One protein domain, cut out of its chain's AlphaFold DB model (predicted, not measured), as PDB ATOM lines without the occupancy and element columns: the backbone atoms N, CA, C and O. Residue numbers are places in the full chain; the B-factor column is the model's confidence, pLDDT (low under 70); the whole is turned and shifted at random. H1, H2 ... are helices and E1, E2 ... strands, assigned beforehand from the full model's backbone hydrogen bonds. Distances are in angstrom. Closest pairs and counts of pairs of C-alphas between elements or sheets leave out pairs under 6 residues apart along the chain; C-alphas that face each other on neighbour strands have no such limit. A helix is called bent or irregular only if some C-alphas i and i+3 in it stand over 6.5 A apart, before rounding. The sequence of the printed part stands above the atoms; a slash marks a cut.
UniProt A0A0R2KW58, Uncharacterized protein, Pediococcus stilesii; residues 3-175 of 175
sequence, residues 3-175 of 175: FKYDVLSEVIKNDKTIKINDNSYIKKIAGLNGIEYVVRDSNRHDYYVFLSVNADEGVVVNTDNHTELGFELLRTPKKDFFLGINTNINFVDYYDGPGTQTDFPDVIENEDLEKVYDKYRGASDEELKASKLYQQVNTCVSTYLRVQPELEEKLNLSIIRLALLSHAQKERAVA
ATOM      1  N   PHE A   3     189.247 248.205 191.430       92.69
ATOM      2  CA  PHE A   3     189.932 246.920 191.296       92.69
ATOM      3  C   PHE A   3     190.458 246.761 189.874       92.69
ATOM      4  O   PHE A   3     189.685 246.654 188.928       92.69
ATOM      5  N   LYS A   4     191.779 246.751 189.719       92.50
ATOM      6  CA  LYS A   4     192.431 246.535 188.425       92.50
ATOM      7  C   LYS A   4     192.438 245.053 188.047       92.50
ATOM      8  O   LYS A   4     192.283 244.180 188.904       92.50
ATOM      9  N   TYR A   5     192.646 244.773 186.760       91.62
ATOM     10  CA  TYR A   5     192.697 243.404 186.243       91.62
ATOM     11  C   TYR A   5     193.698 242.499 186.972       91.62
ATOM     12  O   TYR A   5     193.394 241.335 187.205       91.62
ATOM     13  N   ASP A   6     194.872 243.000 187.360       91.75
ATOM     14  CA  ASP A   6     195.879 242.223 188.090       91.75
ATOM     15  C   ASP A   6     195.322 241.677 189.413       91.75
ATOM     16  O   ASP A   6     195.382 240.470 189.649       91.75
ATOM     17  N   VAL A   7     194.673 242.533 190.207       94.00
ATOM     18  CA  VAL A   7     194.001 242.161 191.460       94.00
ATOM     19  C   VAL A   7     192.877 241.156 191.207       94.00
ATOM     20  O   VAL A   7     192.789 240.140 191.897       94.00
ATOM     21  N   LEU A   8     192.031 241.408 190.206       94.31
ATOM     22  CA  LEU A   8     190.915 240.519 189.865       94.31
ATOM     23  C   LEU A   8     191.408 239.162 189.340       94.31
ATOM     24  O   LEU A   8     190.830 238.128 189.661       94.31
ATOM     25  N   SER A   9     192.520 239.132 188.605       92.62
ATOM     26  CA  SER A   9     193.121 237.893 188.107       92.62
ATOM     27  C   SER A   9     193.605 236.991 189.245       92.62
ATOM     28  O   SER A   9     193.508 235.769 189.143       92.62
ATOM     29  N   GLU A  10     194.069 237.572 190.356       94.56
ATOM     30  CA  GLU A  10     194.485 236.815 191.539       94.56
ATOM     31  C   GLU A  10     193.298 236.207 192.294       94.56
ATOM     32  O   GLU A  10     193.442 235.123 192.864       94.56
ATOM     33  N   VAL A  11     192.114 236.833 192.251       95.25
ATOM     34  CA  VAL A  11     190.866 236.217 192.746       95.25
ATOM     35  C   VAL A  11     190.578 234.935 191.971       95.25
ATOM     36  O   VAL A  11     190.289 233.905 192.572       95.25
ATOM     37  N   ILE A  12     190.713 234.976 190.644       94.06
ATOM     38  CA  ILE A  12     190.408 233.837 189.773       94.06
ATOM     39  C   ILE A  12     191.438 232.711 189.936       94.06
ATOM     40  O   ILE A  12     191.068 231.535 190.016       94.06
ATOM     41  N   LYS A  13     192.731 233.055 190.003       94.12
ATOM     42  CA  LYS A  13     193.826 232.082 190.156       94.12
ATOM     43  C   LYS A  13     193.792 231.377 191.507       94.12
ATOM     44  O   LYS A  13     193.931 230.160 191.554       94.12
ATOM     45  N   ASN A  14     193.596 232.137 192.584       95.06
ATOM     46  CA  ASN A  14     193.736 231.627 193.950       95.06
ATOM     47  C   ASN A  14     192.402 231.274 194.613       95.06
ATOM     48  O   ASN A  14     192.400 230.883 195.776       95.06
ATOM     49  N   ASP A  15     191.284 231.471 193.910       94.62
ATOM     50  CA  ASP A  15     189.928 231.330 194.453       94.62
ATOM     51  C   ASP A  15     189.739 232.102 195.774       94.62
ATOM     52  O   ASP A  15     189.175 231.631 196.764       94.62
ATOM     53  N   LYS A  16     190.303 233.316 195.816       94.25
ATOM     54  CA  LYS A  16     190.360 234.137 197.027       94.25
ATOM     55  C   LYS A  16     189.335 235.256 196.960       94.25
ATOM     56  O   LYS A  16     189.531 236.243 196.260       94.25
ATOM     57  N   THR A  17     188.274 235.130 197.751       96.38
ATOM     58  CA  THR A  17     187.234 236.161 197.868       96.38
ATOM     59  C   THR A  17     187.801 237.463 198.443       96.38
ATOM     60  O   THR A  17     188.501 237.456 199.459       96.38
ATOM     61  N   ILE A  18     187.454 238.590 197.825       96.38
ATOM     62  CA  ILE A  18     187.710 239.935 198.342       96.38
ATOM     63  C   ILE A  18     186.427 240.440 198.993       96.38
ATOM     64  O   ILE A  18     185.425 240.669 198.321       96.38
ATOM     65  N   LYS A  19     186.454 240.647 200.310       96.12
ATOM     66  CA  LYS A  19     185.378 241.350 201.017       96.12
ATOM     67  C   LYS A  19     185.529 242.855 200.781       96.12
ATOM     68  O   LYS A  19     186.585 243.401 201.088       96.12
ATOM     69  N   ILE A  20     184.491 243.512 200.262       93.62
ATOM     70  CA  ILE A  20     184.479 244.971 200.068       93.62
ATOM     71  C   ILE A  20     183.927 245.656 201.317       93.62
ATOM     72  O   ILE A  20     184.543 246.577 201.849       93.62
ATOM     73  N   ASN A  21     182.782 245.179 201.807       91.81
ATOM     74  CA  ASN A  21     182.184 245.576 203.079       91.81
ATOM     75  C   ASN A  21     181.344 244.412 203.648       91.81
ATOM     76  O   ASN A  21     181.480 243.268 203.212       91.81
ATOM     77  N   ASP A  22     180.521 244.659 204.666       92.69
ATOM     78  CA  ASP A  22     179.701 243.608 205.291       92.69
ATOM     79  C   ASP A  22     178.578 243.073 204.388       92.69
ATOM     80  O   ASP A  22     178.121 241.940 204.570       92.69
ATOM     81  N   ASN A  23     178.190 243.855 203.382       91.69
ATOM     82  CA  ASN A  23     177.102 243.567 202.456       91.69
ATOM     83  C   ASN A  23     177.592 243.083 201.079       91.69
ATOM     84  O   ASN A  23     176.827 242.468 200.340       91.69
ATOM     85  N   SER A  24     178.853 243.331 200.711       94.56
ATOM     86  CA  SER A  24     179.325 243.059 199.353       94.56
ATOM     87  C   SER A  24     180.743 242.498 199.254       94.56
ATOM     88  O   SER A  24     181.623 242.747 200.088       94.56
ATOM     89  N   TYR A  25     180.958 241.672 198.229       96.12
ATOM     90  CA  TYR A  25     182.207 240.943 198.015       96.12
ATOM     91  C   TYR A  25     182.395 240.549 196.545       96.12
ATOM     92  O   TYR A  25     181.431 240.438 195.795       96.12
ATOM     93  N   ILE A  26     183.646 240.312 196.151       96.69
ATOM     94  CA  ILE A  26     184.031 239.781 194.838       96.69
ATOM     95  C   ILE A  26     184.566 238.368 195.038       96.69
ATOM     96  O   ILE A  26     185.467 238.159 195.854       96.69
ATOM     97  N   LYS A  27     184.053 237.401 194.283       96.56
ATOM     98  CA  LYS A  27     184.532 236.009 194.285       96.56
ATOM     99  C   LYS A  27     184.729 235.500 192.860       96.56
ATOM    100  O   LYS A  27     184.303 236.136 191.901       96.56
ATOM    101  N   LYS A  28     185.365 234.340 192.727       96.81
ATOM    102  CA  LYS A  28     185.501 233.632 191.454       96.81
ATOM    103  C   LYS A  28     184.156 233.043 191.011       96.81
ATOM    104  O   LYS A  28     183.408 232.524 191.838       96.81
ATOM    105  N   ILE A  29     183.891 233.062 189.705       94.44
ATOM    106  CA  ILE A  29     182.798 232.287 189.110       94.44
ATOM    107  C   ILE A  29     183.261 230.837 188.932       94.44
ATOM    108  O   ILE A  29     184.270 230.567 188.278       94.44
ATOM    109  N   ALA A  30     182.528 229.884 189.505       89.88
ATOM    110  CA  ALA A  30     182.852 228.469 189.360       89.88
ATOM    111  C   ALA A  30     182.823 228.045 187.880       89.88
ATOM    112  O   ALA A  30     181.869 228.330 187.161       89.88
ATOM    113  N   GLY A  31     183.877 227.362 187.424       86.50
ATOM    114  CA  GLY A  31     183.979 226.856 186.050       86.50
ATOM    115  C   GLY A  31     184.285 227.903 184.971       86.50
ATOM    116  O   GLY A  31     184.479 227.516 183.824       86.50
ATOM    117  N   LEU A  32     184.389 229.195 185.308       91.25
ATOM    118  CA  LEU A  32     184.714 230.261 184.353       91.25
ATOM    119  C   LEU A  32     185.948 231.055 184.794       91.25
ATOM    120  O   LEU A  32     186.247 231.199 185.980       91.25
ATOM    121  N   ASN A  33     186.668 231.617 183.820       93.31
ATOM    122  CA  ASN A  33     187.749 232.565 184.082       93.31
ATOM    123  C   ASN A  33     187.164 233.961 184.339       93.31
ATOM    124  O   ASN A  33     187.288 234.862 183.513       93.31
ATOM    125  N   GLY A  34     186.462 234.119 185.457       94.31
ATOM    126  CA  GLY A  34     185.681 235.316 185.740       94.31
ATOM    127  C   GLY A  34     185.457 235.566 187.222       94.31
ATOM    128  O   GLY A  34     185.714 234.703 188.067       94.31
ATOM    129  N   ILE A  35     184.968 236.763 187.521       94.88
ATOM    130  CA  ILE A  35     184.595 237.198 188.863       94.88
ATOM    131  C   ILE A  35     183.119 237.582 188.914       94.88
ATOM    132  O   ILE A  35     182.543 238.056 187.940       94.88
ATOM    133  N   GLU A  36     182.528 237.370 190.078       93.50
ATOM    134  CA  GLU A  36     181.172 237.763 190.434       93.50
ATOM    135  C   GLU A  36     181.271 238.780 191.566       93.50
ATOM    136  O   GLU A  36     181.869 238.495 192.611       93.50
ATOM    137  N   TYR A  37     180.693 239.959 191.359       92.88
ATOM    138  CA  TYR A  37     180.467 240.929 192.415       92.88
ATOM    139  C   TYR A  37     179.062 240.740 192.987       92.88
ATOM    140  O   TYR A  37     178.073 240.795 192.262       92.88
ATOM    141  N   VAL A  38     178.980 240.492 194.295       92.00
ATOM    142  CA  VAL A  38     177.729 240.166 194.985       92.00
ATOM    143  C   VAL A  38     177.368 241.261 195.972       92.00
ATOM    144  O   VAL A  38     178.209 241.666 196.776       92.00
ATOM    145  N   VAL A  39     176.097 241.662 195.970       91.25
ATOM    146  CA  VAL A  39     175.477 242.513 196.993       91.25
ATOM    147  C   VAL A  39     174.361 241.718 197.662       91.25
ATOM    148  O   VAL A  39     173.383 241.355 197.010       91.25
ATOM    149  N   ARG A  40     174.519 241.419 198.957       89.44
ATOM    150  CA  ARG A  40     173.651 240.476 199.679       89.44
ATOM    151  C   ARG A  40     172.231 240.999 199.833       89.44
ATOM    152  O   ARG A  40     171.299 240.290 199.482       89.44
ATOM    153  N   ASP A  41     172.076 242.228 200.318       87.94
ATOM    154  CA  ASP A  41     170.756 242.767 200.680       87.94
ATOM    155  C   ASP A  41     169.791 242.864 199.494       87.94
ATOM    156  O   ASP A  41     168.581 242.764 199.669       87.94
ATOM    157  N   SER A  42     170.318 243.055 198.283       84.94
ATOM    158  CA  SER A  42     169.527 243.130 197.054       84.94
ATOM    159  C   SER A  42     169.591 241.854 196.216       84.94
ATOM    160  O   SER A  42     169.109 241.868 195.088       84.94
ATOM    161  N   ASN A  43     170.258 240.801 196.708       84.44
ATOM    162  CA  ASN A  43     170.589 239.591 195.950       84.44
ATOM    163  C   ASN A  43     171.086 239.905 194.521       84.44
ATOM    164  O   ASN A  43     170.626 239.323 193.538       84.44
ATOM    165  N   ARG A  44     171.970 240.906 194.393       86.12
ATOM    166  CA  ARG A  44     172.479 241.359 193.090       86.12
ATOM    167  C   ARG A  44     173.804 240.676 192.792       86.12
ATOM    168  O   ARG A  44     174.667 240.616 193.667       86.12
ATOM    169  N   HIS A  45     173.957 240.209 191.557       88.31
ATOM    170  CA  HIS A  45     175.119 239.455 191.095       88.31
ATOM    171  C   HIS A  45     175.609 240.007 189.762       88.31
ATOM    172  O   HIS A  45     174.997 239.727 188.740       88.31
ATOM    173  N   ASP A  46     176.707 240.756 189.765       88.25
ATOM    174  CA  ASP A  46     177.309 241.329 188.560       88.25
ATOM    175  C   ASP A  46     178.464 240.428 188.092       88.25
ATOM    176  O   ASP A  46     179.438 240.223 188.824       88.25
ATOM    177  N   TYR A  47     178.345 239.841 186.898       90.44
ATOM    178  CA  TYR A  47     179.296 238.853 186.381       90.44
ATOM    179  C   TYR A  47     180.252 239.458 185.360       90.44
ATOM    180  O   TYR A  47     179.822 240.183 184.470       90.44
ATOM    181  N   TYR A  48     181.532 239.087 185.443       91.81
ATOM    182  CA  TYR A  48     182.575 239.508 184.507       91.81
ATOM    183  C   TYR A  48     183.457 238.316 184.143       91.81
ATOM    184  O   TYR A  48     184.164 237.776 184.998       91.81
ATOM    185  N   VAL A  49     183.444 237.900 182.876       93.75
ATOM    186  CA  VAL A  49     184.300 236.822 182.356       93.75
ATOM    187  C   VAL A  49     185.408 237.409 181.500       93.75
ATOM    188  O   VAL A  49     185.149 238.180 180.584       93.75
ATOM    189  N   PHE A  50     186.648 237.016 181.786       93.19
ATOM    190  CA  PHE A  50     187.843 237.523 181.125       93.19
ATOM    191  C   PHE A  50     188.374 236.513 180.115       93.19
ATOM    192  O   PHE A  50     188.776 235.402 180.471       93.19
ATOM    193  N   LEU A  51     188.482 236.929 178.860       91.94
ATOM    194  CA  LEU A  51     189.080 236.153 177.783       91.94
ATOM    195  C   LEU A  51     190.307 236.893 177.248       91.94
ATOM    196  O   LEU A  51     190.278 238.100 177.030       91.94
ATOM    197  N   SER A  52     191.421 236.188 177.062       89.75
ATOM    198  CA  SER A  52     192.634 236.807 176.510       89.75
ATOM    199  C   SER A  52     192.581 236.819 174.987       89.75
ATOM    200  O   SER A  52     192.395 235.767 174.381       89.75
ATOM    201  N   VAL A  53     192.811 237.986 174.380       85.94
ATOM    202  CA  VAL A  53     193.054 238.110 172.933       85.94
ATOM    203  C   VAL A  53     194.528 237.846 172.641       85.94
ATOM    204  O   VAL A  53     194.874 237.097 171.732       85.94
ATOM    205  N   ASN A  54     195.404 238.458 173.437       85.94
ATOM    206  CA  ASN A  54     196.852 238.268 173.409       85.94
ATOM    207  C   ASN A  54     197.440 238.571 174.806       85.94
ATOM    208  O   ASN A  54     196.719 238.555 175.811       85.94
ATOM    209  N   ALA A  55     198.754 238.796 174.896       85.44
ATOM    210  CA  ALA A  55     199.423 239.096 176.161       85.44
ATOM    211  C   ALA A  55     198.877 240.373 176.828       85.44
ATOM    212  O   ALA A  55     198.622 240.356 178.032       85.44
ATOM    213  N   ASP A  56     198.602 241.411 176.038       87.12
ATOM    214  CA  ASP A  56     198.281 242.760 176.512       87.12
ATOM    215  C   ASP A  56     196.790 243.101 176.425       87.12
ATOM    216  O   ASP A  56     196.304 243.952 177.164       87.12
ATOM    217  N   GLU A  57     196.048 242.429 175.548       88.12
ATOM    218  CA  GLU A  57     194.646 242.714 175.243       88.12
ATOM    219  C   GLU A  57     193.715 241.597 175.728       88.12
ATOM    220  O   GLU A  57     194.020 240.399 175.631       88.12
ATOM    221  N   GLY A  58     192.559 242.001 176.253       88.19
ATOM    222  CA  GLY A  58     191.507 241.109 176.709       88.19
ATOM    223  C   GLY A  58     190.127 241.541 176.231       88.19
ATOM    224  O   GLY A  58     189.903 242.676 175.812       88.19
ATOM    225  N   VAL A  59     189.210 240.589 176.315       88.50
ATOM    226  CA  VAL A  59     187.774 240.784 176.185       88.50
ATOM    227  C   VAL A  59     187.148 240.484 177.539       88.50
ATOM    228  O   VAL A  59     187.467 239.464 178.156       88.50
ATOM    229  N   VAL A  60     186.272 241.368 177.997       89.62
ATOM    230  CA  VAL A  60     185.449 241.171 179.187       89.62
ATOM    231  C   VAL A  60     184.005 241.046 178.749       89.62
ATOM    232  O   VAL A  60     183.526 241.878 177.991       89.62
ATOM    233  N   VAL A  61     183.344 239.987 179.202       88.81
ATOM    234  CA  VAL A  61     181.918 239.753 178.969       88.81
ATOM    235  C   VAL A  61     181.195 239.959 180.286       88.81
ATOM    236  O   VAL A  61     181.520 239.272 181.262       88.81
ATOM    237  N   ASN A  62     180.226 240.863 180.311       86.19
ATOM    238  CA  ASN A  62     179.336 241.066 181.445       86.19
ATOM    239  C   ASN A  62     177.876 240.914 181.038       86.19
ATOM    240  O   ASN A  62     177.480 241.194 179.911       86.19
ATOM    241  N   THR A  63     177.071 240.439 181.978       76.19
ATOM    242  CA  THR A  63     175.616 240.454 181.849       76.19
ATOM    243  C   THR A  63     175.125 241.847 182.218       76.19
ATOM    244  O   THR A  63     175.389 242.309 183.333       76.19
ATOM    245  N   ASP A  64     174.395 242.505 181.323       64.88
ATOM    246  CA  ASP A  64     173.641 243.708 181.658       64.88
ATOM    247  C   ASP A  64     172.447 243.300 182.530       64.88
ATOM    248  O   ASP A  64     171.356 242.940 182.075       64.88
ATOM    249  N   ASN A  65     172.687 243.289 183.839       55.19
ATOM    250  CA  ASN A  65     171.671 242.953 184.826       55.19
ATOM    251  C   ASN A  65     170.680 244.097 185.069       55.19
ATOM    252  O   ASN A  65     169.788 243.944 185.905       55.19
ATOM    253  N   HIS A  66     170.824 245.235 184.380       51.88
ATOM    254  CA  HIS A  66     169.897 246.354 184.493       51.88
ATOM    255  C   HIS A  66     168.765 246.302 183.459       51.88
ATOM    256  O   HIS A  66     167.725 246.905 183.714       51.88
ATOM    257  N   THR A  67     168.923 245.565 182.350       47.59
ATOM    258  CA  THR A  67     167.994 245.620 181.199       47.59
ATOM    259  C   THR A  67     167.382 244.282 180.773       47.59
ATOM    260  O   THR A  67     166.646 244.240 179.797       47.59
ATOM    261  N   GLU A  68     167.587 243.215 181.555       55.28
ATOM    262  CA  GLU A  68     166.966 241.893 181.352       55.28
ATOM    263  C   GLU A  68     167.599 241.028 180.235       55.28
ATOM    264  O   GLU A  68     166.894 240.466 179.407       55.28
ATOM    265  N   LEU A  69     168.919 240.790 180.352       61.19
ATOM    266  CA  LEU A  69     169.757 239.812 179.610       61.19
ATOM    267  C   LEU A  69     170.384 240.260 178.285       61.19
ATOM    268  O   LEU A  69     170.673 239.436 177.414       61.19
ATOM    269  N   GLY A  70     170.770 241.531 178.226       69.00
ATOM    270  CA  GLY A  70     171.856 241.939 177.348       69.00
ATOM    271  C   GLY A  70     173.207 241.387 177.814       69.00
ATOM    272  O   GLY A  70     173.463 241.231 179.012       69.00
ATOM    273  N   PHE A  71     174.094 241.098 176.868       80.44
ATOM    274  CA  PHE A  71     175.516 240.911 177.140       80.44
ATOM    275  C   PHE A  71     176.274 242.115 176.629       80.44
ATOM    276  O   PHE A  71     176.136 242.485 175.469       80.44
ATOM    277  N   GLU A  72     177.115 242.685 177.468       84.75
ATOM    278  CA  GLU A  72     178.067 243.694 177.048       84.75
ATOM    279  C   GLU A  72     179.435 243.027 176.890       84.75
ATOM    280  O   GLU A  72     179.859 242.173 177.679       84.75
ATOM    281  N   LEU A  73     180.109 243.380 175.801       87.00
ATOM    282  CA  LEU A  73     181.460 242.953 175.509       87.00
ATOM    283  C   LEU A  73     182.371 244.164 175.453       87.00
ATOM    284  O   LEU A  73     182.247 245.011 174.571       87.00
ATOM    285  N   LEU A  74     183.353 244.183 176.346       88.38
ATOM    286  CA  LEU A  74     184.384 245.201 176.395       88.38
ATOM    287  C   LEU A  74     185.720 244.631 175.913       88.38
ATOM    288  O   LEU A  74     186.321 243.774 176.563       88.38
ATOM    289  N   ARG A  75     186.227 245.146 174.794       88.25
ATOM    290  CA  ARG A  75     187.577 244.858 174.301       88.25
ATOM    291  C   ARG A  75     188.521 245.987 174.700       88.25
ATOM    292  O   ARG A  75     188.348 247.121 174.256       88.25
ATOM    293  N   THR A  76     189.521 245.685 175.523       89.31
ATOM    294  CA  THR A  76     190.417 246.698 176.105       89.31
ATOM    295  C   THR A  76     191.793 246.115 176.461       89.31
ATOM    296  O   THR A  76     191.913 244.902 176.694       89.31
ATOM    297  N   PRO A  77     192.869 246.927 176.523       90.38
ATOM    298  CA  PRO A  77     194.113 246.495 177.142       90.38
ATOM    299  C   PRO A  77     193.891 246.069 178.600       90.38
ATOM    300  O   PRO A  77     193.297 246.787 179.401       90.38
ATOM    301  N   LYS A  78     194.438 244.918 178.992       88.94
ATOM    302  CA  LYS A  78     194.280 244.348 180.342       88.94
ATOM    303  C   LYS A  78     194.713 245.311 181.445       88.94
ATOM    304  O   LYS A  78     194.099 245.351 182.503       88.94
ATOM    305  N   LYS A  79     195.771 246.088 181.199       88.94
ATOM    306  CA  LYS A  79     196.295 247.097 182.136       88.94
ATOM    307  C   LYS A  79     195.328 248.262 182.390       88.94
ATOM    308  O   LYS A  79     195.449 248.917 183.423       88.94
ATOM    309  N   ASP A  80     194.419 248.507 181.449       88.88
ATOM    310  CA  ASP A  80     193.493 249.636 181.462       88.88
ATOM    311  C   ASP A  80     192.110 249.210 181.982       88.88
ATOM    312  O   ASP A  80     191.353 250.055 182.451       88.88
ATOM    313  N   PHE A  81     191.813 247.905 182.005       89.50
ATOM    314  CA  PHE A  81     190.603 247.387 182.635       89.50
ATOM    315  C   PHE A  81     190.604 247.609 184.155       89.50
ATOM    316  O   PHE A  81     191.543 247.237 184.875       89.50
ATOM    317  N   PHE A  82     189.484 248.123 184.657       89.62
ATOM    318  CA  PHE A  82     189.198 248.194 186.080       89.62
ATOM    319  C   PHE A  82     187.703 248.034 186.357       89.62
ATOM    320  O   PHE A  82     186.858 248.428 185.562       89.62
ATOM    321  N   LEU A  83     187.396 247.502 187.538       89.38
ATOM    322  CA  LEU A  83     186.064 247.477 188.121       89.38
ATOM    323  C   LEU A  83     185.984 248.565 189.198       89.38
ATOM    324  O   LEU A  83     186.649 248.476 190.237       89.38
ATOM    325  N   GLY A  84     185.207 249.615 188.938       88.75
ATOM    326  CA  GLY A  84     184.902 250.663 189.910       88.75
ATOM    327  C   GLY A  84     183.680 250.278 190.736       88.75
ATOM    328  O   GLY A  84     182.659 249.912 190.179       88.75
ATOM    329  N   ILE A  85     183.774 250.324 192.063       89.12
ATOM    330  CA  ILE A  85     182.650 250.039 192.960       89.12
ATOM    331  C   ILE A  85     182.450 251.208 193.911       89.12
ATOM    332  O   ILE A  85     183.307 251.496 194.759       89.12
ATOM    333  N   ASN A  86     181.288 251.843 193.835       86.94
ATOM    334  CA  ASN A  86     180.845 252.809 194.819       86.94
ATOM    335  C   ASN A  86     180.378 252.072 196.081       86.94
ATOM    336  O   ASN A  86     179.280 251.522 196.141       86.94
ATOM    337  N   THR A  87     181.220 252.066 197.113       86.19
ATOM    338  CA  THR A  87     180.996 251.301 198.349       86.19
ATOM    339  C   THR A  87     179.875 251.851 199.224       86.19
ATOM    340  O   THR A  87     179.426 251.144 200.120       86.19
ATOM    341  N   ASN A  88     179.421 253.087 198.985       84.19
ATOM    342  CA  ASN A  88     178.332 253.698 199.752       84.19
ATOM    343  C   ASN A  88     176.964 253.171 199.306       84.19
ATOM    344  O   ASN A  88     176.076 252.987 200.130       84.19
ATOM    345  N   ILE A  89     176.813 252.919 198.004       83.31
ATOM    346  CA  ILE A  89     175.567 252.434 197.387       83.31
ATOM    347  C   ILE A  89     175.700 251.011 196.826       83.31
ATOM    348  O   ILE A  89     174.775 250.496 196.207       83.31
ATOM    349  N   ASN A  90     176.855 250.370 197.033       82.69
ATOM    350  CA  ASN A  90     177.211 249.054 196.503       82.69
ATOM    351  C   ASN A  90     176.971 248.923 194.994       82.69
ATOM    352  O   ASN A  90     176.521 247.880 194.535       82.69
ATOM    353  N   PHE A  91     177.269 249.954 194.211       83.00
ATOM    354  CA  PHE A  91     177.014 249.983 192.767       83.00
ATOM    355  C   PHE A  91     178.318 249.863 191.976       83.00
ATOM    356  O   PHE A  91     179.344 250.366 192.436       83.00
ATOM    357  N   VAL A  92     178.286 249.181 190.829       79.88
ATOM    358  CA  VAL A  92     179.428 249.159 189.908       79.88
ATOM    359  C   VAL A  92     179.378 250.423 189.061       79.88
ATOM    360  O   VAL A  92     178.398 250.662 188.367       79.88
ATOM    361  N   ASP A  93     180.419 251.243 189.132       74.19
ATOM    362  CA  ASP A  93     180.530 252.431 188.294       74.19
ATOM    363  C   ASP A  93     180.712 252.021 186.824       74.19
ATOM    364  O   ASP A  93     181.412 251.051 186.524       74.19
ATOM    365  N   TYR A  94     180.099 252.782 185.914       64.94
ATOM    366  CA  TYR A  94     180.204 252.549 184.475       64.94
ATOM    367  C   TYR A  94     181.671 252.589 184.028       64.94
ATOM    368  O   TYR A  94     182.416 253.503 184.397       64.94
ATOM    369  N   TYR A  95     182.093 251.602 183.237       68.56
ATOM    370  CA  TYR A  95     183.426 251.615 182.652       68.56
ATOM    371  C   TYR A  95     183.460 252.610 181.484       68.56
ATOM    372  O   TYR A  95     182.888 252.360 180.433       68.56
ATOM    373  N   ASP A  96     184.169 253.725 181.661       63.66
ATOM    374  CA  ASP A  96     184.429 254.737 180.615       63.66
ATOM    375  C   ASP A  96     185.917 254.753 180.205       63.66
ATOM    376  O   ASP A  96     186.525 255.784 179.912       63.66
ATOM    377  N   GLY A  97     186.580 253.600 180.307       68.31
ATOM    378  CA  GLY A  97     187.985 253.469 179.929       68.31
ATOM    379  C   GLY A  97     188.172 253.241 178.423       68.31
ATOM    380  O   GLY A  97     187.216 253.011 177.685       68.31
ATOM    381  N   PRO A  98     189.424 253.258 177.931       72.44
ATOM    382  CA  PRO A  98     189.707 253.026 176.519       72.44
ATOM    383  C   PRO A  98     189.273 251.615 176.095       72.44
ATOM    384  O   PRO A  98     189.471 250.646 176.833       72.44
ATOM    385  N   GLY A  99     188.718 251.486 174.889       78.81
ATOM    386  CA  GLY A  99     188.303 250.200 174.334       78.81
ATOM    387  C   GLY A  99     187.148 250.309 173.345       78.81
ATOM    388  O   GLY A  99     186.725 251.401 172.972       78.81
ATOM    389  N   THR A 100     186.651 249.151 172.920       81.81
ATOM    390  CA  THR A 100     185.400 249.030 172.167       81.81
ATOM    391  C   THR A 100     184.390 248.285 173.021       81.81
ATOM    392  O   THR A 100     184.686 247.189 173.497       81.81
ATOM    393  N   GLN A 101     183.212 248.878 173.178       84.50
ATOM    394  CA  GLN A 101     182.044 248.251 173.778       84.50
ATOM    395  C   GLN A 101     181.126 247.734 172.666       84.50
ATOM    396  O   GLN A 101     180.967 248.378 171.626       84.50
ATOM    397  N   THR A 102     180.565 246.545 172.841       83.50
ATOM    398  CA  THR A 102     179.572 245.966 171.935       83.50
ATOM    399  C   THR A 102     178.472 245.333 172.763       83.50
ATOM    400  O   THR A 102     178.740 244.409 173.529       83.50
ATOM    401  N   ASP A 103     177.251 245.819 172.576       81.25
ATOM    402  CA  ASP A 103     176.081 245.320 173.286       81.25
ATOM    403  C   ASP A 103     175.362 244.266 172.442       81.25
ATOM    404  O   ASP A 103     175.149 244.430 171.237       81.25
ATOM    405  N   PHE A 104     174.958 243.187 173.096       79.69
ATOM    406  CA  PHE A 104     174.170 242.111 172.525       79.69
ATOM    407  C   PHE A 104     172.882 241.943 173.346       79.69
ATOM    408  O   PHE A 104     172.854 241.121 174.263       79.69
ATOM    409  N   PRO A 105     171.830 242.729 173.055       70.62
ATOM    410  CA  PRO A 105     170.632 242.806 173.893       70.62
ATOM    411  C   PRO A 105     169.812 241.506 173.919       70.62
ATOM    412  O   PRO A 105     169.271 241.167 174.961       70.62
ATOM    413  N   ASP A 106     169.784 240.748 172.815       70.69
ATOM    414  CA  ASP A 106     168.849 239.625 172.624       70.69
ATOM    415  C   ASP A 106     169.553 238.327 172.182       70.69
ATOM    416  O   ASP A 106     169.117 237.633 171.263       70.69
ATOM    417  N   VAL A 107     170.703 237.983 172.778       78.31
ATOM    418  CA  VAL A 107     171.402 236.730 172.405       78.31
ATOM    419  C   VAL A 107     170.608 235.497 172.832       78.31
ATOM    420  O   VAL A 107     170.606 234.482 172.134       78.31
ATOM    421  N   ILE A 108     169.968 235.580 174.000       78.69
ATOM    422  CA  ILE A 108     169.110 234.544 174.573       78.69
ATOM    423  C   ILE A 108     167.910 235.260 175.190       78.69
ATOM    424  O   ILE A 108     168.057 235.961 176.188       78.69
ATOM    425  N   GLU A 109     166.733 235.082 174.595       74.31
ATOM    426  CA  GLU A 109     165.497 235.694 175.084       74.31
ATOM    427  C   GLU A 109     165.112 235.132 176.465       74.31
ATOM    428  O   GLU A 109     165.221 233.925 176.715       74.31
ATOM    429  N   ASN A 110     164.615 235.995 177.363       68.88
ATOM    430  CA  ASN A 110     164.196 235.593 178.714       68.88
ATOM    431  C   ASN A 110     163.162 234.454 178.702       68.88
ATOM    432  O   ASN A 110     163.222 233.568 179.554       68.88
ATOM    433  N   GLU A 111     162.234 234.457 177.739       71.38
ATOM    434  CA  GLU A 111     161.154 233.463 177.627       71.38
ATOM    435  C   GLU A 111     161.660 232.045 177.311       71.38
ATOM    436  O   GLU A 111     160.998 231.049 177.620       71.38
ATOM    437  N   ASP A 112     162.846 231.934 176.713       78.31
ATOM    438  CA  ASP A 112     163.471 230.655 176.387       78.31
ATOM    439  C   ASP A 112     164.503 230.211 177.426       78.31
ATOM    440  O   ASP A 112     164.947 229.059 177.406       78.31
ATOM    441  N   LEU A 113     164.851 231.086 178.371       82.19
ATOM    442  CA  LEU A 113     165.920 230.847 179.328       82.19
ATOM    443  C   LEU A 113     165.629 229.693 180.288       82.19
ATOM    444  O   LEU A 113     166.533 228.907 180.551       82.19
ATOM    445  N   GLU A 114     164.387 229.544 180.756       85.38
ATOM    446  CA  GLU A 114     163.980 228.422 181.620       85.38
ATOM    447  C   GLU A 114     164.152 227.080 180.884       85.38
ATOM    448  O   GLU A 114     164.817 226.164 181.368       85.38
ATOM    449  N   LYS A 115     163.668 226.991 179.637       86.38
ATOM    450  CA  LYS A 115     163.818 225.788 178.796       86.38
ATOM    451  C   LYS A 115     165.286 225.485 178.499       86.38
ATOM    452  O   LYS A 115     165.700 224.323 178.475       86.38
ATOM    453  N   VAL A 116     166.070 226.526 178.218       87.81
ATOM    454  CA  VAL A 116     167.516 226.432 177.993       87.81
ATOM    455  C   VAL A 116     168.215 225.942 179.260       87.81
ATOM    456  O   VAL A 116     169.067 225.053 179.177       87.81
ATOM    457  N   TYR A 117     167.825 226.458 180.422       88.94
ATOM    458  CA  TYR A 117     168.380 226.076 181.708       88.94
ATOM    459  C   TYR A 117     168.098 224.621 182.057       88.94
ATOM    460  O   TYR A 117     169.042 223.859 182.275       88.94
ATOM    461  N   ASP A 118     166.842 224.193 182.008       89.62
ATOM    462  CA  ASP A 118     166.471 222.808 182.295       89.62
ATOM    463  C   ASP A 118     167.193 221.808 181.397       89.62
ATOM    464  O   ASP A 118     167.596 220.728 181.840       89.62
ATOM    465  N   LYS A 119     167.415 222.184 180.135       91.38
ATOM    466  CA  LYS A 119     168.091 221.329 179.167       91.38
ATOM    467  C   LYS A 119     169.611 221.287 179.341       91.38
ATOM    468  O   LYS A 119     170.200 220.234 179.104       91.38
ATOM    469  N   TYR A 120     170.252 222.400 179.705       92.94
ATOM    470  CA  TYR A 120     171.712 222.542 179.600       92.94
ATOM    471  C   TYR A 120     172.447 222.920 180.896       92.94
ATOM    472  O   TYR A 120     173.674 223.014 180.870       92.94
ATOM    473  N   ARG A 121     171.774 223.077 182.046       88.88
ATOM    474  CA  ARG A 121     172.417 223.468 183.325       88.88
ATOM    475  C   ARG A 121     173.596 222.590 183.761       88.88
ATOM    476  O   ARG A 121     174.461 223.055 184.495       88.88
ATOM    477  N   GLY A 122     173.635 221.334 183.316       88.31
ATOM    478  CA  GLY A 122     174.723 220.385 183.577       88.31
ATOM    479  C   GLY A 122     175.503 219.951 182.334       88.31
ATOM    480  O   GLY A 122     176.304 219.029 182.443       88.31
ATOM    481  N   ALA A 123     175.257 220.563 181.172       92.94
ATOM    482  CA  ALA A 123     175.859 220.134 179.912       92.94
ATOM    483  C   ALA A 123     177.373 220.393 179.888       92.94
ATOM    484  O   ALA A 123     177.834 221.385 180.461       92.94
ATOM    485  N   SER A 124     178.146 219.548 179.205       93.81
ATOM    486  CA  SER A 124     179.565 219.791 178.913       93.81
ATOM    487  C   SER A 124     179.745 220.850 177.817       93.81
ATOM    488  O   SER A 124     178.791 221.237 177.139       93.81
ATOM    489  N   ASP A 125     180.973 221.336 177.623       93.94
ATOM    490  CA  ASP A 125     181.254 222.295 176.549       93.94
ATOM    491  C   ASP A 125     181.072 221.655 175.162       93.94
ATOM    492  O   ASP A 125     180.597 222.310 174.237       93.94
ATOM    493  N   GLU A 126     181.375 220.366 175.001       95.25
ATOM    494  CA  GLU A 126     181.118 219.605 173.771       95.25
ATOM    495  C   GLU A 126     179.619 219.502 173.468       95.25
ATOM    496  O   GLU A 126     179.204 219.714 172.327       95.25
ATOM    497  N   GLU A 127     178.802 219.219 174.485       95.00
ATOM    498  CA  GLU A 127     177.346 219.148 174.346       95.00
ATOM    499  C   GLU A 127     176.750 220.513 173.985       95.00
ATOM    500  O   GLU A 127     175.896 220.603 173.097       95.00
ATOM    501  N   LEU A 128     177.231 221.586 174.622       94.31
ATOM    502  CA  LEU A 128     176.832 222.948 174.280       94.31
ATOM    503  C   LEU A 128     177.215 223.288 172.839       94.31
ATOM    504  O   LEU A 128     176.358 223.758 172.095       94.31
ATOM    505  N   LYS A 129     178.443 222.992 172.403       94.62
ATOM    506  CA  LYS A 129     178.907 223.260 171.029       94.62
ATOM    507  C   LYS A 129     178.094 222.537 169.960       94.62
ATOM    508  O   LYS A 129     177.877 223.081 168.880       94.62
ATOM    509  N   ALA A 130     177.613 221.332 170.256       93.88
ATOM    510  CA  ALA A 130     176.750 220.572 169.355       93.88
ATOM    511  C   ALA A 130     175.288 221.072 169.330       93.88
ATOM    512  O   ALA A 130     174.477 220.585 168.538       93.88
ATOM    513  N   SER A 131     174.920 222.019 170.197       93.12
ATOM    514  CA  SER A 131     173.538 222.459 170.372       93.12
ATOM    515  C   SER A 131     173.098 223.543 169.378       93.12
ATOM    516  O   SER A 131     173.892 224.347 168.886       93.12
ATOM    517  N   LYS A 132     171.780 223.632 169.150       89.94
ATOM    518  CA  LYS A 132     171.167 224.761 168.421       89.94
ATOM    519  C   LYS A 132     171.387 226.103 169.126       89.94
ATOM    520  O   LYS A 132     171.527 227.112 168.448       89.94
ATOM    521  N   LEU A 133     171.459 226.095 170.458       90.31
ATOM    522  CA  LEU A 133     171.699 227.295 171.257       90.31
ATOM    523  C   LEU A 133     173.058 227.908 170.914       90.31
ATOM    524  O   LEU A 133     173.148 229.094 170.622       90.31
ATOM    525  N   TYR A 134     174.108 227.089 170.857       91.88
ATOM    526  CA  TYR A 134     175.432 227.558 170.460       91.88
ATOM    527  C   TYR A 134     175.452 228.116 169.036       91.88
ATOM    528  O   TYR A 134     176.074 229.145 168.795       91.88
ATOM    529  N   GLN A 135     174.727 227.497 168.101       89.56
ATOM    530  CA  GLN A 135     174.598 228.022 166.736       89.56
ATOM    531  C   GLN A 135     173.897 229.391 166.701       89.56
ATOM    532  O   GLN A 135     174.321 230.267 165.944       89.56
ATOM    533  N   GLN A 136     172.863 229.593 167.526       88.06
ATOM    534  CA  GLN A 136     172.172 230.880 167.669       88.06
ATOM    535  C   GLN A 136     173.115 231.950 168.225       88.06
ATOM    536  O   GLN A 136     173.321 232.970 167.570       88.06
ATOM    537  N   VAL A 137     173.773 231.673 169.358       89.00
ATOM    538  CA  VAL A 137     174.758 232.589 169.957       89.00
ATOM    539  C   VAL A 137     175.860 232.928 168.957       89.00
ATOM    540  O   VAL A 137     176.142 234.097 168.716       89.00
ATOM    541  N   ASN A 138     176.429 231.921 168.289       88.69
ATOM    542  CA  ASN A 138     177.482 232.127 167.303       88.69
ATOM    543  C   ASN A 138     177.032 233.006 166.126       88.69
ATOM    544  O   ASN A 138     177.822 233.799 165.620       88.69
ATOM    545  N   THR A 139     175.773 232.901 165.694       84.81
ATOM    546  CA  THR A 139     175.224 233.757 164.627       84.81
ATOM    547  C   THR A 139     175.168 235.221 165.066       84.81
ATOM    548  O   THR A 139     175.565 236.109 164.307       84.81
ATOM    549  N   CYS A 140     174.740 235.467 166.308       79.75
ATOM    550  CA  CYS A 140     174.651 236.808 166.880       79.75
ATOM    551  C   CYS A 140     176.023 237.416 167.196       79.75
ATOM    552  O   CYS A 140     176.180 238.625 167.091       79.75
ATOM    553  N   VAL A 141     177.015 236.601 167.564       78.75
ATOM    554  CA  VAL A 141     178.307 237.066 168.096       78.75
ATOM    555  C   VAL A 141     179.409 237.118 167.025       78.75
ATOM    556  O   VAL A 141     180.117 238.124 166.925       78.75
ATOM    557  N   SER A 142     179.542 236.087 166.176       71.00
ATOM    558  CA  SER A 142     180.656 235.979 165.201       71.00
ATOM    559  C   SER A 142     180.638 237.059 164.116       71.00
ATOM    560  O   SER A 142     181.682 237.480 163.621       71.00
ATOM    561  N   THR A 143     179.459 237.587 163.772       63.19
ATOM    562  CA  THR A 143     179.330 238.597 162.710       63.19
ATOM    563  C   THR A 143     179.996 239.933 163.083       63.19
ATOM    564  O   THR A 143     180.437 240.669 162.197       63.19
ATOM    565  N   TYR A 144     180.113 240.252 164.377       63.97
ATOM    566  CA  TYR A 144     180.432 241.615 164.822       63.97
ATOM    567  C   TYR A 144     181.845 241.795 165.381       63.97
ATOM    568  O   TYR A 144     182.384 242.899 165.316       63.97
ATOM    569  N   LEU A 145     182.484 240.739 165.892       68.19
ATOM    570  CA  LEU A 145     183.659 240.914 166.758       68.19
ATOM    571  C   LEU A 145     185.016 240.769 166.065       68.19
ATOM    572  O   LEU A 145     186.018 241.232 166.613       68.19
ATOM    573  N   ARG A 146     185.068 240.191 164.855       71.38
ATOM    574  CA  ARG A 146     186.318 239.959 164.096       71.38
ATOM    575  C   ARG A 146     187.436 239.388 164.985       71.38
ATOM    576  O   ARG A 146     188.574 239.867 164.948       71.38
ATOM    577  N   VAL A 147     187.105 238.408 165.822       76.25
ATOM    578  CA  VAL A 147     188.077 237.722 166.679       76.25
ATOM    579  C   VAL A 147     188.443 236.360 166.091       76.25
ATOM    580  O   VAL A 147     187.878 235.911 165.100       76.25
ATOM    581  N   GLN A 148     189.491 235.743 166.631       84.38
ATOM    582  CA  GLN A 148     189.979 234.455 166.138       84.38
ATOM    583  C   GLN A 148     188.978 233.344 166.505       84.38
ATOM    584  O   GLN A 148     188.413 233.421 167.598       84.38
ATOM    585  N   PRO A 149     188.821 232.277 165.698       86.50
ATOM    586  CA  PRO A 149     187.811 231.238 165.940       86.50
ATOM    587  C   PRO A 149     187.861 230.602 167.339       86.50
ATOM    588  O   PRO A 149     186.828 230.341 167.945       86.50
ATOM    589  N   GLU A 150     189.059 230.396 167.894       88.56
ATOM    590  CA  GLU A 150     189.213 229.848 169.250       88.56
ATOM    591  C   GLU A 150     188.676 230.804 170.332       88.56
ATOM    592  O   GLU A 150     188.116 230.373 171.341       88.56
ATOM    593  N   LEU A 151     188.844 232.114 170.132       88.50
ATOM    594  CA  LEU A 151     188.321 233.122 171.047       88.50
ATOM    595  C   LEU A 151     186.802 233.262 170.899       88.50
ATOM    596  O   LEU A 151     186.123 233.394 171.914       88.50
ATOM    597  N   GLU A 152     186.275 233.184 169.674       89.00
ATOM    598  CA  GLU A 152     184.826 233.146 169.423       89.00
ATOM    599  C   GLU A 152     184.171 231.957 170.128       89.00
ATOM    600  O   GLU A 152     183.156 232.126 170.798       89.00
ATOM    601  N   GLU A 153     184.783 230.771 170.063       91.31
ATOM    602  CA  GLU A 153     184.272 229.586 170.757       91.31
ATOM    603  C   GLU A 153     184.180 229.808 172.273       91.31
ATOM    604  O   GLU A 153     183.125 229.592 172.877       91.31
ATOM    605  N   LYS A 154     185.264 230.296 172.888       91.69
ATOM    606  CA  LYS A 154     185.297 230.592 174.330       91.69
ATOM    607  C   LYS A 154     184.290 231.670 174.714       91.69
ATOM    608  O   LYS A 154     183.691 231.593 175.787       91.69
ATOM    609  N   LEU A 155     184.102 232.663 173.852       90.44
ATOM    610  CA  LEU A 155     183.142 233.737 174.048       90.44
ATOM    611  C   LEU A 155     181.704 233.219 174.030       90.44
ATOM    612  O   LEU A 155     180.968 233.442 174.989       90.44
ATOM    613  N   ASN A 156     181.330 232.473 172.993       90.94
ATOM    614  CA  ASN A 156     179.995 231.896 172.856       90.94
ATOM    615  C   ASN A 156     179.653 230.988 174.044       90.94
ATOM    616  O   ASN A 156     178.566 231.084 174.616       90.94
ATOM    617  N   LEU A 157     180.598 230.136 174.458       93.00
ATOM    618  CA  LEU A 157     180.434 229.295 175.645       93.00
ATOM    619  C   LEU A 157     180.269 230.135 176.915       93.00
ATOM    620  O   LEU A 157     179.386 229.847 177.721       93.00
ATOM    621  N   SER A 158     181.064 231.195 177.082       92.31
ATOM    622  CA  SER A 158     180.969 232.088 178.244       92.31
ATOM    623  C   SER A 158     179.605 232.768 178.331       92.31
ATOM    624  O   SER A 158     179.012 232.782 179.404       92.31
ATOM    625  N   ILE A 159     179.076 233.262 177.209       90.25
ATOM    626  CA  ILE A 159     177.744 233.882 177.126       90.25
ATOM    627  C   ILE A 159     176.660 232.897 177.580       90.25
ATOM    628  O   ILE A 159     175.866 233.212 178.465       90.25
ATOM    629  N   ILE A 160     176.670 231.670 177.046       90.88
ATOM    630  CA  ILE A 160     175.695 230.638 177.427       90.88
ATOM    631  C   ILE A 160     175.805 230.314 178.920       90.88
ATOM    632  O   ILE A 160     174.800 230.284 179.628       90.88
ATOM    633  N   ARG A 161     177.019 230.086 179.431       92.00
ATOM    634  CA  ARG A 161     177.237 229.748 180.847       92.00
ATOM    635  C   ARG A 161     176.805 230.875 181.780       92.00
ATOM    636  O   ARG A 161     176.230 230.596 182.829       92.00
ATOM    637  N   LEU A 162     177.045 232.125 181.393       90.06
ATOM    638  CA  LEU A 162     176.595 233.295 182.138       90.06
ATOM    639  C   LEU A 162     175.070 233.431 182.138       90.06
ATOM    640  O   LEU A 162     174.508 233.694 183.198       90.06
ATOM    641  N   ALA A 163     174.392 233.186 181.012       87.81
ATOM    642  CA  ALA A 163     172.926 233.162 180.961       87.81
ATOM    643  C   ALA A 163     172.346 232.130 181.941       87.81
ATOM    644  O   ALA A 163     171.490 232.458 182.762       87.81
ATOM    645  N   LEU A 164     172.866 230.898 181.900       88.94
ATOM    646  CA  LEU A 164     172.451 229.811 182.791       88.94
ATOM    647  C   LEU A 164     172.688 230.152 184.269       88.94
ATOM    648  O   LEU A 164     171.832 229.899 185.117       88.94
ATOM    649  N   LEU A 165     173.847 230.738 184.580       89.00
ATOM    650  CA  LEU A 165     174.202 231.152 185.935       89.00
ATOM    651  C   LEU A 165     173.301 232.286 186.438       89.00
ATOM    652  O   LEU A 165     172.823 232.228 187.571       89.00
ATOM    653  N   SER A 166     173.055 233.296 185.601       84.56
ATOM    654  CA  SER A 166     172.192 234.431 185.929       84.56
ATOM    655  C   SER A 166     170.756 233.975 186.203       84.56
ATOM    656  O   SER A 166     170.177 234.358 187.221       84.56
ATOM    657  N   HIS A 167     170.218 233.069 185.377       85.75
ATOM    658  CA  HIS A 167     168.904 232.463 185.601       85.75
ATOM    659  C   HIS A 167     168.817 231.737 186.948       85.75
ATOM    660  O   HIS A 167     167.937 232.034 187.753       85.75
ATOM    661  N   ALA A 168     169.782 230.859 187.242       85.31
ATOM    662  CA  ALA A 168     169.797 230.086 188.483       85.31
ATOM    663  C   ALA A 168     169.822 230.966 189.746       85.31
ATOM    664  O   ALA A 168     169.253 230.587 190.771       85.31
ATOM    665  N   GLN A 169     170.483 232.133 189.706       80.75
ATOM    666  CA  GLN A 169     170.449 233.065 190.841       80.75
ATOM    667  C   GLN A 169     169.122 233.817 190.950       80.75
ATOM    668  O   GLN A 169     168.665 234.049 192.069       80.75
ATOM    669  N   LYS A 170     168.485 234.169 189.824       75.94
ATOM    670  CA  LYS A 170     167.145 234.776 189.833       75.94
ATOM    671  C   LYS A 170     166.117 233.825 190.446       75.94
ATOM    672  O   LYS A 170     165.371 234.247 191.320       75.94
ATOM    673  N   GLU A 171     166.123 232.544 190.074       72.25
ATOM    674  CA  GLU A 171     165.209 231.548 190.661       72.25
ATOM    675  C   GLU A 171     165.391 231.408 192.180       72.25
ATOM    676  O   GLU A 171     164.416 231.364 192.929       72.25
ATOM    677  N   ARG A 172     166.641 231.413 192.661       65.31
ATOM    678  CA  ARG A 172     166.953 231.368 194.102       65.31
ATOM    679  C   ARG A 172     166.525 232.616 194.872       65.31
ATOM    680  O   ARG A 172     166.427 232.544 196.088       65.31
ATOM    681  N   ALA A 173     166.310 233.742 194.195       59.81
ATOM    682  CA  ALA A 173     165.821 234.971 194.814       59.81
ATOM    683  C   ALA A 173     164.313 234.925 195.107       59.81
ATOM    684  O   ALA A 173     163.827 235.682 195.944       59.81
ATOM    685  N   VAL A 174     163.576 234.091 194.363       56.28
ATOM    686  CA  VAL A 174     162.107 234.013 194.385       56.28
ATOM    687  C   VAL A 174     161.605 232.845 195.253       56.28
ATOM    688  O   VAL A 174     160.451 232.869 195.679       56.28
ATOM    689  N   ALA A 175     162.457 231.849 195.520       46.25
ATOM    690  CA  ALA A 175     162.176 230.671 196.354       46.25
ATOM    691  C   ALA A 175     162.434 230.913 197.850       46.25
ATOM    692  O   ALA A 175     161.632 230.399 198.666       46.25
TER     693      ALA A 175
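What this domain is: This is residues 3 to 175 of the 175 residues of an uncharacterized protein of Pediococcus stilesii (UniProt A0A0R2KW58). A twisted sheet of six strands makes a slab, with the long helix H5 laid along its strands over one face and the short helix H1 crossing over the other face near E1 and E2. H2 packs on H5 away from the sheet, H4 crosses H5 and reaches the edge strand E8, and the small separate hairpin of E6 and E7 is joined by a short pairing to the residues just before H1. The printed part has 173 residues, with named elements in the order H1, E1 to E8, H2 to H5. The sheet runs E1, E2, E3, E4, E5, E8, antiparallel throughout, and the class is mixed, helices and strands. The whole is compact, with a radius of gyration of the C-alphas of 15.6 A and spans of 43 by 42 by 29 A.

How they stand to each other: H1, residues 5 to 14, is on the sheet that begins with E1, residues 24 to 28, and E2, residues 34 to 39. Its height over the sheet is 6.8 A, and it lies only just over E2, with 3 of its C-alphas falling there; on the local plane it runs across the strands, at 80 degrees to E2. Its closest C-alphas to E1 are those of Ile 12 and Lys 28, 5.2 A apart. E1 and E2 form a hairpin, with N 36 and O 27 at 2.8 A. E3, residues 44 to 52, E4, residues 57 to 64, and E5, residues 70 to 77, continue a meander from E1 to E5, each strand the antiparallel neighbour of the one before. Pairs within hydrogen-bond range include N 37 and O 46 at 2.8 A, N 51 and O 59 at 2.8 A, and N 60 and O 74 at 2.8 A. E6, residues 82 to 86, and E7, residues 91 to 93, form a hairpin with N 93 and O 84 at 2.8 A; residues 3 to 4 pair antiparallel with residues 82 to 83 of E6. E8, residues 100 to 104, is an edge strand beside E5, with N 104 and O 71 at 2.7 A. H5, residues 149 to 174, is on the sheet at a height of 8.9 A, over E3 and E4, and runs along the strands at 26 degrees to E4 on the local plane. H5 is the hub. H2, residues 110 to 120, touches it about perpendicular at 76 degrees, closest at the C-alphas of Tyr 117 and Leu 164, 5.6 A. H3, residues 125 to 129, only just touches H5, with 3 pairs of C-alphas within 8 A, closest at Asp 125 and Leu 157, 7.1 A. H4, residues 132 to 145, touches H5 at a steep tilt of 60 degrees, opposite ways, closest at the C-alphas of Val 137 and Asn 156, 6.0 A. H4 and H5 on one face of the sheet and H1 on the other make three layers, helices on both faces of a sheet. Every O i to N i+4 pair is within hydrogen-bond range in H1 and H3; H2 has 5 of 7, H4 7 of 10 and H5 21 of 22.

Where its parts are: H1 begins at C-alpha 5, (192.697, 243.404, 186.243), and is 14.1 A long. E3 measures 26.5 A, E4 22.0 A and E5 22.7 A. H2 is irregular, C-alphas 111 and 114 being 7.0 A apart; H4, 20.5 A long, is only just irregular, with C-alphas 140 and 143 at 6.52 A. H5 spans 38.4 A and ends at C-alpha 174, (162.107, 234.013, 194.385).

The domain as a whole: The C-alphas farthest apart are those of Asn 88 and Ala 130, 45.0 A. The printed part has no cut and no long link. Mean pLDDT of the printed part is 85.1; residues 64 to 70, 94 to 97, 110, 143 to 145 and 172 to 175 are under 70.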